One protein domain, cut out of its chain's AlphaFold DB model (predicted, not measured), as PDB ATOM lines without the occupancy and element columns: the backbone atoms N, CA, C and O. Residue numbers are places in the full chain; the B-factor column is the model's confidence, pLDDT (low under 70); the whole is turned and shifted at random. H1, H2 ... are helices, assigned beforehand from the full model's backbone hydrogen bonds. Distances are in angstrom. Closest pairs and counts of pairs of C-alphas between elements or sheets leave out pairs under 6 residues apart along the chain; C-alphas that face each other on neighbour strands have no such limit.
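What this domain is: This is residues 42 to 120 of the 124 residues of the protein "Unannotated protein" of freshwater metagenome (UniProt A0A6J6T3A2). Look first for a long hairpin of two helices, H2 and H3, side by side for most of their length; the shorter H1 folds back on the earlier part of H2, so that H2 is in the middle with H1 and H3 on different sides of it. The outline is a rod, with the C-alphas spanning 46 by 20 by 14 A. You have 79 printed residues with three named helices, H1, H2 and H3 in chain order, and no named strand; the class is all helix. The whole is loose, with a radius of gyration of the C-alphas of 14.8 A.

Where its parts are: Find C-alpha 58 at (119.835, 262.491, 189.529); from there H2, residues 58 to 87, runs 42.3 A, with a kink of 30 degrees near residue 65. H3, residues 92 to 120, measures 42.9 A and ends at C-alpha 120, at (104.748, 262.121, 184.456). H1, residues 42 to 55, begins at C-alpha 42, at (115.299, 239.529, 187.324), and measures 19.9 A.

How they stand to each other: Start at H2, which touches H3: their closest C-alphas, of Gln 78 and Gly 101, are 5.6 A apart. These two run opposite ways at a shallow tilt of 19 degrees, a helical hairpin. H2 also touches H1, with the closest C-alphas, of Tyr 49 and Gly 65, 6.1 A apart. They too form a helical hairpin, opposite ways at a shallow tilt of 11 degrees. H1 and H3 are apart. In H1 every O i to N i+4 pair is within hydrogen-bond range; in H2 it is 25 of 26 and in H3 24 of 25.

The domain as a whole: The C-alphas farthest apart, of Asp 57 and Gly 89, are 46.4 A apart. The printed part has no cut, and both links are tight. Mean pLDDT of the printed part is 94.7; look for values under 70 at residues 119 to 120.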
ATOM      1  N   ILE A  42     114.090 238.980 186.695       98.31
ATOM      2  CA  ILE A  42     115.299 239.529 187.324       98.31
ATOM      3  C   ILE A  42     116.173 240.258 186.296       98.31
ATOM      4  O   ILE A  42     116.577 241.395 186.541       98.31
ATOM      5  N   CYS A  43     116.396 239.659 185.125       98.50
ATOM      6  CA  CYS A  43     117.114 240.306 184.025       98.50
ATOM      7  C   CYS A  43     116.431 241.609 183.583       98.50
ATOM      8  O   CYS A  43     117.107 242.617 183.379       98.50
ATOM      9  N   LEU A  44     115.096 241.625 183.495       98.25
ATOM     10  CA  LEU A  44     114.333 242.824 183.149       98.25
ATOM     11  C   LEU A  44     114.457 243.922 184.213       98.25
ATOM     12  O   LEU A  44     114.576 245.094 183.865       98.25
ATOM     13  N   ILE A  45     114.467 243.567 185.501       98.12
ATOM     14  CA  ILE A  45     114.669 244.530 186.592       98.12
ATOM     15  C   ILE A  45     116.068 245.152 186.509       98.12
ATOM     16  O   ILE A  45     116.203 246.365 186.660       98.12
ATOM     17  N   ILE A  46     117.100 244.345 186.234       98.38
ATOM     18  CA  ILE A  46     118.470 244.839 186.032       98.38
ATOM     19  C   ILE A  46     118.516 245.781 184.826       98.38
ATOM     20  O   ILE A  46     119.041 246.887 184.939       98.38
ATOM     21  N   ALA A  47     117.930 245.383 183.694       98.31
ATOM     22  CA  ALA A  47     117.871 246.219 182.498       98.31
ATOM     23  C   ALA A  47     117.163 247.556 182.775       98.31
ATOM     24  O   ALA A  47     117.700 248.610 182.445       98.31
ATOM     25  N   LEU A  48     116.010 247.530 183.454       96.69
ATOM     26  CA  LEU A  48     115.287 248.733 183.868       96.69
ATOM     27  C   LEU A  48     116.144 249.627 184.772       96.69
ATOM     28  O   LEU A  48     116.204 250.835 184.560       96.69
ATOM     29  N   TYR A  49     116.823 249.047 185.765       97.00
ATOM     30  CA  TYR A  49     117.710 249.797 186.651       97.00
ATOM     31  C   TYR A  49     118.835 250.489 185.872       97.00
ATOM     32  O   TYR A  49     119.113 251.658 186.125       97.00
ATOM     33  N   LEU A  50     119.451 249.799 184.909       97.69
ATOM     34  CA  LEU A  50     120.509 250.365 184.069       97.69
ATOM     35  C   LEU A  50     119.993 251.490 183.167       97.69
ATOM     36  O   LEU A  50     120.641 252.529 183.089       97.69
ATOM     37  N   VAL A  51     118.817 251.328 182.550       96.31
ATOM     38  CA  VAL A  51     118.179 252.388 181.751       96.31
ATOM     39  C   VAL A  51     117.936 253.628 182.609       96.31
ATOM     40  O   VAL A  51     118.406 254.706 182.266       96.31
ATOM     41  N   VAL A  52     117.320 253.477 183.785       94.31
ATOM     42  CA  VAL A  52     117.119 254.592 184.730       94.31
ATOM     43  C   VAL A  52     118.456 255.198 185.163       94.31
ATOM     44  O   VAL A  52     118.566 256.402 185.375       94.31
ATOM     45  N   LYS A  53     119.500 254.376 185.310       94.12
ATOM     46  CA  LYS A  53     120.814 254.842 185.752       94.12
ATOM     47  C   LYS A  53     121.530 255.698 184.710       94.12
ATOM     48  O   LYS A  53     122.280 256.587 185.109       94.12
ATOM     49  N   VAL A  54     121.317 255.415 183.428       95.81
ATOM     50  CA  VAL A  54     122.025 256.050 182.307       95.81
ATOM     51  C   VAL A  54     121.213 257.179 181.671       95.81
ATOM     52  O   VAL A  54     121.805 258.156 181.221       95.81
ATOM     53  N   SER A  55     119.886 257.059 181.622       92.69
ATOM     54  CA  SER A  55     119.016 257.956 180.851       92.69
ATOM     55  C   SER A  55     118.345 259.057 181.670       92.69
ATOM     56  O   SER A  55     117.957 260.068 181.095       92.69
ATOM     57  N   GLU A  56     118.208 258.884 182.986       92.25
ATOM     58  CA  GLU A  56     117.417 259.785 183.830       92.25
ATOM     59  C   GLU A  56     118.280 260.701 184.703       92.25
ATOM     60  O   GLU A  56     119.425 260.385 185.050       92.25
ATOM     61  N   ASP A  57     117.705 261.832 185.114       91.94
ATOM     62  CA  ASP A  57     118.377 262.778 185.999       91.94
ATOM     63  C   ASP A  57     118.618 262.217 187.416       91.94
ATOM     64  O   ASP A  57     118.082 261.186 187.844       91.94
ATOM     65  N   ALA A  58     119.452 262.919 188.187       90.56
ATOM     66  CA  ALA A  58     119.835 262.491 189.529       90.56
ATOM     67  C   ALA A  58     118.641 262.354 190.492       90.56
ATOM     68  O   ALA A  58     118.706 261.545 191.423       90.56
ATOM     69  N   GLN A  59     117.564 263.118 190.292       90.25
ATOM     70  CA  GLN A  59     116.410 263.094 191.179       90.25
ATOM     71  C   GLN A  59     115.489 261.910 190.870       90.25
ATOM     72  O   GLN A  59     115.121 261.164 191.784       90.25
ATOM     73  N   VAL A  60     115.176 261.676 189.596       90.38
ATOM     74  CA  VAL A  60     114.431 260.493 189.145       90.38
ATOM     75  C   VAL A  60     115.177 259.225 189.554       90.38
ATOM     76  O   VAL A  60     114.592 258.320 190.151       90.38
ATOM     77  N   ASN A  61     116.495 259.187 189.360       90.12
ATOM     78  CA  ASN A  61     117.336 258.069 189.777       90.12
ATOM     79  C   ASN A  61     117.262 257.810 191.291       90.12
ATOM     80  O   ASN A  61     117.122 256.669 191.743       90.12
ATOM     81  N   LYS A  62     117.300 258.880 192.094       91.88
ATOM     82  CA  LYS A  62     117.217 258.782 193.552       91.88
ATOM     83  C   LYS A  62     115.880 258.209 194.007       91.88
ATOM     84  O   LYS A  62     115.873 257.424 194.947       91.88
ATOM     85  N   VAL A  63     114.763 258.576 193.386       93.44
ATOM     86  CA  VAL A  63     113.439 258.101 193.820       93.44
ATOM     87  C   VAL A  63     113.078 256.776 193.145       93.44
ATOM     88  O   VAL A  63     112.906 255.760 193.823       93.44
ATOM     89  N   PHE A  64     112.999 256.765 191.815       95.06
ATOM     90  CA  PHE A  64     112.576 255.611 191.027       95.06
ATOM     91  C   PHE A  64     113.646 254.514 191.009       95.06
ATOM     92  O   PHE A  64     113.344 253.357 191.296       95.06
ATOM     93  N   GLY A  65     114.917 254.864 190.790       94.88
ATOM     94  CA  GLY A  65     116.019 253.893 190.777       94.88
ATOM     95  C   GLY A  65     116.183 253.146 192.107       94.88
ATOM     96  O   GLY A  65     116.406 251.934 192.114       94.88
ATOM     97  N   ARG A  66     115.980 253.819 193.251       94.69
ATOM     98  CA  ARG A  66     115.950 253.157 194.572       94.69
ATOM     99  C   ARG A  66     114.766 252.205 194.726       94.69
ATOM    100  O   ARG A  66     114.928 251.155 195.344       94.69
ATOM    101  N   ALA A  67     113.597 252.553 194.190       96.88
ATOM    102  CA  ALA A  67     112.431 251.671 194.213       96.88
ATOM    103  C   ALA A  67     112.656 250.416 193.354       96.88
ATOM    104  O   ALA A  67     112.354 249.312 193.808       96.88
ATOM    105  N   VAL A  68     113.258 250.565 192.168       97.88
ATOM    106  CA  VAL A  68     113.656 249.441 191.303       97.88
ATOM    107  C   VAL A  68     114.671 248.537 192.008       97.88
ATOM    108  O   VAL A  68     114.514 247.319 192.001       97.88
ATOM    109  N   LEU A  69     115.668 249.110 192.688       97.50
ATOM    110  CA  LEU A  69     116.655 248.330 193.437       97.50
ATOM    111  C   LEU A  69     116.035 247.589 194.636       97.50
ATOM    112  O   LEU A  69     116.371 246.436 194.894       97.50
ATOM    113  N   ALA A  70     115.098 248.211 195.355       97.94
ATOM    114  CA  ALA A  70     114.357 247.530 196.417       97.94
ATOM    115  C   ALA A  70     113.550 246.345 195.860       97.94
ATOM    116  O   ALA A  70     113.587 245.252 196.424       97.94
ATOM    117  N   PHE A  71     112.878 246.540 194.723       98.31
ATOM    118  CA  PHE A  71     112.146 245.477 194.041       98.31
ATOM    119  C   PHE A  71     113.053 244.327 193.599       98.31
ATOM    120  O   PHE A  71     112.689 243.170 193.790       98.31
ATOM    121  N   PHE A  72     114.249 244.632 193.085       98.44
ATOM    122  CA  PHE A  72     115.264 243.634 192.748       98.44
ATOM    123  C   PHE A  72     115.596 242.734 193.943       98.44
ATOM    124  O   PHE A  72     115.516 241.512 193.831       98.44
ATOM    125  N   PHE A  73     115.918 243.317 195.102       98.56
ATOM    126  CA  PHE A  73     116.279 242.530 196.285       98.56
ATOM    127  C   PHE A  73     115.111 241.705 196.829       98.56
ATOM    128  O   PHE A  73     115.311 240.555 197.215       98.56
ATOM    129  N   ILE A  74     113.891 242.250 196.810       98.44
ATOM    130  CA  ILE A  74     112.683 241.505 197.191       98.44
ATOM    131  C   ILE A  74     112.473 240.315 196.243       98.44
ATOM    132  O   ILE A  74     112.252 239.197 196.704       98.44
ATOM    133  N   ALA A  75     112.585 240.526 194.929       98.19
ATOM    134  CA  ALA A  75     112.438 239.468 193.935       98.19
ATOM    135  C   ALA A  75     113.544 238.404 194.046       98.19
ATOM    136  O   ALA A  75     113.259 237.214 193.915       98.19
ATOM    137  N   MET A  76     114.786 238.800 194.343       98.44
ATOM    138  CA  MET A  76     115.894 237.866 194.571       98.44
ATOM    139  C   MET A  76     115.686 237.013 195.819       98.44
ATOM    140  O   MET A  76     115.820 235.791 195.746       98.44
ATOM    141  N   ALA A  77     115.304 237.630 196.941       98.44
ATOM    142  CA  ALA A  77     114.968 236.902 198.160       98.44
ATOM    143  C   ALA A  77     113.813 235.918 197.911       98.44
ATOM    144  O   ALA A  77     113.885 234.758 198.305       98.44
ATOM    145  N   GLN A  78     112.787 236.351 197.176       98.38
ATOM    146  CA  GLN A  78     111.655 235.507 196.816       98.38
ATOM    147  C   GLN A  78     112.055 234.325 195.919       98.38
ATOM    148  O   GLN A  78     111.593 233.204 196.137       98.38
ATOM    149  N   GLY A  79     112.927 234.557 194.936       97.62
ATOM    150  CA  GLY A  79     113.493 233.504 194.092       97.62
ATOM    151  C   GLY A  79     114.284 232.477 194.904       97.62
ATOM    152  O   GLY A  79     114.099 231.277 194.712       97.62
ATOM    153  N   ALA A  80     115.089 232.929 195.870       98.25
ATOM    154  CA  ALA A  80     115.824 232.045 196.774       98.25
ATOM    155  C   ALA A  80     114.884 231.195 197.647       98.25
ATOM    156  O   ALA A  80     115.093 229.989 197.778       98.25
ATOM    157  N   ILE A  81     113.816 231.789 198.192       98.06
ATOM    158  CA  ILE A  81     112.791 231.054 198.952       98.06
ATOM    159  C   ILE A  81     112.114 229.999 198.068       98.06
ATOM    160  O   ILE A  81     111.977 228.853 198.489       98.06
ATOM    161  N   GLY A  82     111.739 230.352 196.834       96.88
ATOM    162  CA  GLY A  82     111.124 229.409 195.892       96.88
ATOM    163  C   GLY A  82     112.056 228.254 195.515       96.88
ATOM    164  O   GLY A  82     111.630 227.102 195.453       96.88
ATOM    165  N   TYR A  83     113.346 228.540 195.339       96.56
ATOM    166  CA  TYR A  83     114.362 227.516 195.111       96.56
ATOM    167  C   TYR A  83     114.470 226.571 196.314       96.56
ATOM    168  O   TYR A  83     114.352 225.358 196.155       96.56
ATOM    169  N   MET A  84     114.595 227.105 197.535       97.31
ATOM    170  CA  MET A  84     114.603 226.287 198.753       97.31
ATOM    171  C   MET A  84     113.344 225.422 198.857       97.31
ATOM    172  O   MET A  84     113.450 224.232 199.146       97.31
ATOM    173  N   GLN A  85     112.167 225.976 198.564       95.38
ATOM    174  CA  GLN A  85     110.892 225.257 198.586       95.38
ATOM    175  C   GLN A  85     110.884 224.046 197.637       95.38
ATOM    176  O   GLN A  85     110.393 222.980 198.014       95.38
ATOM    177  N   TYR A  86     111.446 224.193 196.433       94.44
ATOM    178  CA  TYR A  86     111.535 223.114 195.447       94.44
ATOM    179  C   TYR A  86     112.416 221.955 195.939       94.44
ATOM    180  O   TYR A  86     112.020 220.796 195.839       94.44
ATOM    181  N   PHE A  87     113.585 222.255 196.512       95.44
ATOM    182  CA  PHE A  87     114.544 221.228 196.948       95.44
ATOM    183  C   PHE A  87     114.226 220.607 198.310       95.44
ATOM    184  O   PHE A  87     114.600 219.464 198.560       95.44
ATOM    185  N   THR A  88     113.539 221.332 199.192       95.75
ATOM    186  CA  THR A  88     113.182 220.845 200.538       95.75
ATOM    187  C   THR A  88     111.861 220.078 200.582       95.75
ATOM    188  O   THR A  88     111.467 219.609 201.645       95.75
ATOM    189  N   GLY A  89     111.181 219.919 199.441       90.94
ATOM    190  CA  GLY A  89     109.959 219.122 199.359       90.94
ATOM    191  C   GLY A  89     108.717 219.827 199.907       90.94
ATOM    192  O   GLY A  89     107.835 219.162 200.437       90.94
ATOM    193  N   LEU A  90     108.625 221.153 199.743       91.69
ATOM    194  CA  LEU A  90     107.448 221.968 200.093       91.69
ATOM    195  C   LEU A  90     107.079 222.012 201.597       91.69
ATOM    196  O   LEU A  90     105.901 221.857 201.922       91.69
ATOM    197  N   PRO A  91     108.014 222.270 202.530       94.75
ATOM    198  CA  PRO A  91     107.660 222.436 203.938       94.75
ATOM    199  C   PRO A  91     106.774 223.676 204.137       94.75
ATOM    200  O   PRO A  91     107.066 224.756 203.616       94.75
ATOM    201  N   GLU A  92     105.712 223.530 204.933       92.69
ATOM    202  CA  GLU A  92     104.632 224.520 205.082       92.69
ATOM    203  C   GLU A  92     105.131 225.923 205.446       92.69
ATOM    204  O   GLU A  92     104.672 226.916 204.883       92.69
ATOM    205  N   LEU A  93     106.121 226.020 206.341       95.62
ATOM    206  CA  LEU A  93     106.682 227.306 206.756       95.62
ATOM    207  C   LEU A  93     107.369 228.045 205.597       95.62
ATOM    208  O   LEU A  93     107.228 229.262 205.473       95.62
ATOM    209  N   ILE A  94     108.090 227.323 204.732       96.56
ATOM    210  CA  ILE A  94     108.751 227.918 203.561       96.56
ATOM    211  C   ILE A  94     107.700 228.315 202.523       96.56
ATOM    212  O   ILE A  94     107.805 229.399 201.958       96.56
ATOM    213  N   VAL A  95     106.656 227.499 202.330       95.69
ATOM    214  CA  VAL A  95     105.514 227.849 201.469       95.69
ATOM    215  C   VAL A  95     104.848 229.137 201.962       95.69
ATOM    216  O   VAL A  95     104.637 230.058 201.177       95.69
ATOM    217  N   GLY A  96     104.583 229.252 203.267       95.31
ATOM    218  CA  GLY A  96     104.037 230.467 203.876       95.31
ATOM    219  C   GLY A  96     104.938 231.686 203.667       95.31
ATOM    220  O   GLY A  96     104.467 232.737 203.228       95.31
ATOM    221  N   ALA A  97     106.247 231.541 203.892       97.69
ATOM    222  CA  ALA A  97     107.223 232.594 203.614       97.69
ATOM    223  C   ALA A  97     107.235 232.996 202.130       97.69
ATOM    224  O   ALA A  97     107.318 234.183 201.809       97.69
ATOM    225  N   HIS A  98     107.092 232.028 201.223       96.88
ATOM    226  CA  HIS A  98     107.011 232.275 199.791       96.88
ATOM    227  C   HIS A  98     105.727 233.031 199.422       96.88
ATOM    228  O   HIS A  98     105.777 233.974 198.640       96.88
ATOM    229  N   LEU A  99     104.574 232.696 200.004       96.00
ATOM    230  CA  LEU A  99     103.331 233.437 199.758       96.00
ATOM    231  C   LEU A  99     103.427 234.889 200.251       96.00
ATOM    232  O   LEU A  99     103.065 235.808 199.515       96.00
ATOM    233  N   LEU A 100     103.995 235.107 201.441       97.81
ATOM    234  CA  LEU A 100     104.254 236.453 201.968       97.81
ATOM    235  C   LEU A 100     105.195 237.246 201.053       97.81
ATOM    236  O   LEU A 100     104.916 238.396 200.708       97.81
ATOM    237  N   GLY A 101     106.291 236.630 200.610       98.06
ATOM    238  CA  GLY A 101     107.223 237.267 199.689       98.06
ATOM    239  C   GLY A 101     106.597 237.564 198.321       98.06
ATOM    240  O   GLY A 101     106.864 238.622 197.752       98.06
ATOM    241  N   ALA A 102     105.676 236.729 197.827       97.50
ATOM    242  CA  ALA A 102     104.916 237.011 196.608       97.50
ATOM    243  C   ALA A 102     104.026 238.258 196.763       97.50
ATOM    244  O   ALA A 102     103.948 239.082 195.847       97.50
ATOM    245  N   THR A 103     103.411 238.449 197.935       97.75
ATOM    246  CA  THR A 103     102.676 239.681 198.259       97.75
ATOM    247  C   THR A 103     103.603 240.899 198.279       97.75
ATOM    248  O   THR A 103     103.261 241.936 197.709       97.75
ATOM    249  N   LEU A 104     104.800 240.787 198.864       98.12
ATOM    250  CA  LEU A 104     105.786 241.875 198.880       98.12
ATOM    251  C   LEU A 104     106.285 242.236 197.474       98.12
ATOM    252  O   LEU A 104     106.400 243.421 197.154       98.12
ATOM    253  N   VAL A 105     106.523 241.237 196.617       98.12
ATOM    254  CA  VAL A 105     106.838 241.437 195.192       98.12
ATOM    255  C   VAL A 105     105.724 242.244 194.522       98.12
ATOM    256  O   VAL A 105     106.010 243.236 193.852       98.12
ATOM    257  N   TRP A 106     104.456 241.877 194.735       97.75
ATOM    258  CA  TRP A 106     103.314 242.593 194.157       97.75
ATOM    259  C   TRP A 106     103.223 244.048 194.637       97.75
ATOM    260  O   TRP A 106     103.123 244.963 193.820       97.75
ATOM    261  N   ILE A 107     103.331 244.277 195.950       98.00
ATOM    262  CA  ILE A 107     103.309 245.622 196.545       98.00
ATOM    263  C   ILE A 107     104.444 246.481 195.979       98.00
ATOM    264  O   ILE A 107     104.229 247.634 195.601       98.00
ATOM    265  N   SER A 108     105.656 245.930 195.895       97.56
ATOM    266  CA  SER A 108     106.817 246.657 195.388       97.56
ATOM    267  C   SER A 108     106.695 246.978 193.895       97.56
ATOM    268  O   SER A 108     107.056 248.082 193.485       97.56
ATOM    269  N   ALA A 109     106.147 246.065 193.087       96.62
ATOM    270  CA  ALA A 109     105.863 246.323 191.675       96.62
ATOM    271  C   ALA A 109     104.828 247.447 191.507       96.62
ATOM    272  O   ALA A 109     105.024 248.369 190.711       96.62
ATOM    273  N   TRP A 110     103.758 247.423 192.308       96.69
ATOM    274  CA  TRP A 110     102.742 248.475 192.289       96.69
ATOM    275  C   TRP A 110     103.311 249.829 192.718       96.69
ATOM    276  O   TRP A 110     103.014 250.858 192.114       96.69
ATOM    277  N   ARG A 111     104.201 249.837 193.715       95.56
ATOM    278  CA  ARG A 111     104.897 251.048 194.160       95.56
ATOM    279  C   ARG A 111     105.742 251.669 193.048       95.56
ATOM    280  O   ARG A 111     105.705 252.886 192.893       95.56
ATOM    281  N   ILE A 112     106.467 250.863 192.271       95.75
ATOM    282  CA  ILE A 112     107.210 251.347 191.095       95.75
ATOM    283  C   ILE A 112     106.251 251.994 190.090       95.75
ATOM    284  O   ILE A 112     106.515 253.106 189.637       95.75
ATOM    285  N   ASN A 113     105.117 251.351 189.788       94.94
ATOM    286  CA  ASN A 113     104.123 251.903 188.863       94.94
ATOM    287  C   ASN A 113     103.564 253.255 189.341       94.94
ATOM    288  O   ASN A 113     103.501 254.201 188.560       94.94
ATOM    289  N   LEU A 114     103.208 253.368 190.624       94.62
ATOM    290  CA  LEU A 114     102.699 254.615 191.197       94.62
ATOM    291  C   LEU A 114     103.737 255.743 191.126       94.62
ATOM    292  O   LEU A 114     103.398 256.839 190.691       94.62
ATOM    293  N   ILE A 115     104.996 255.470 191.488       92.81
ATOM    294  CA  ILE A 115     106.078 256.465 191.415       92.81
ATOM    295  C   ILE A 115     106.300 256.916 189.966       92.81
ATOM    296  O   ILE A 115     106.385 258.117 189.723       92.81
ATOM    297  N   GLY A 116     106.345 255.976 189.014       87.94
ATOM    298  CA  GLY A 116     106.547 256.291 187.596       87.94
ATOM    299  C   GLY A 116     105.440 257.175 187.013       87.94
ATOM    300  O   GLY A 116     105.713 258.099 186.252       87.94
ATOM    301  N   ARG A 117     104.188 256.968 187.432       86.38
ATOM    302  CA  ARG A 117     103.058 257.815 187.013       86.38
ATOM    303  C   ARG A 117     103.073 259.193 187.672       86.38
ATOM    304  O   ARG A 117     102.658 260.173 187.059       86.38
ATOM    305  N   SER A 118     103.541 259.292 188.915       76.62
ATOM    306  CA  SER A 118     103.673 260.580 189.603       76.62
ATOM    307  C   SER A 118     104.747 261.475 188.981       76.62
ATOM    308  O   SER A 118     104.563 262.688 188.971       76.62
ATOM    309  N   SER A 119     105.827 260.915 188.425       65.38
ATOM    310  CA  SER A 119     106.828 261.702 187.685       65.38
ATOM    311  C   SER A 119     106.292 262.290 186.376       65.38
ATOM    312  O   SER A 119     106.671 263.400 186.018       65.38
ATOM    313  N   GLU A 120     105.367 261.610 185.693       61.06
ATOM    314  CA  GLU A 120     104.748 262.121 184.456       61.06
ATOM    315  C   GLU A 120     103.775 263.283 184.713       61.06
ATOM    316  O   GLU A 120     103.657 264.189 183.891       61.06
TER     317      GLU A 120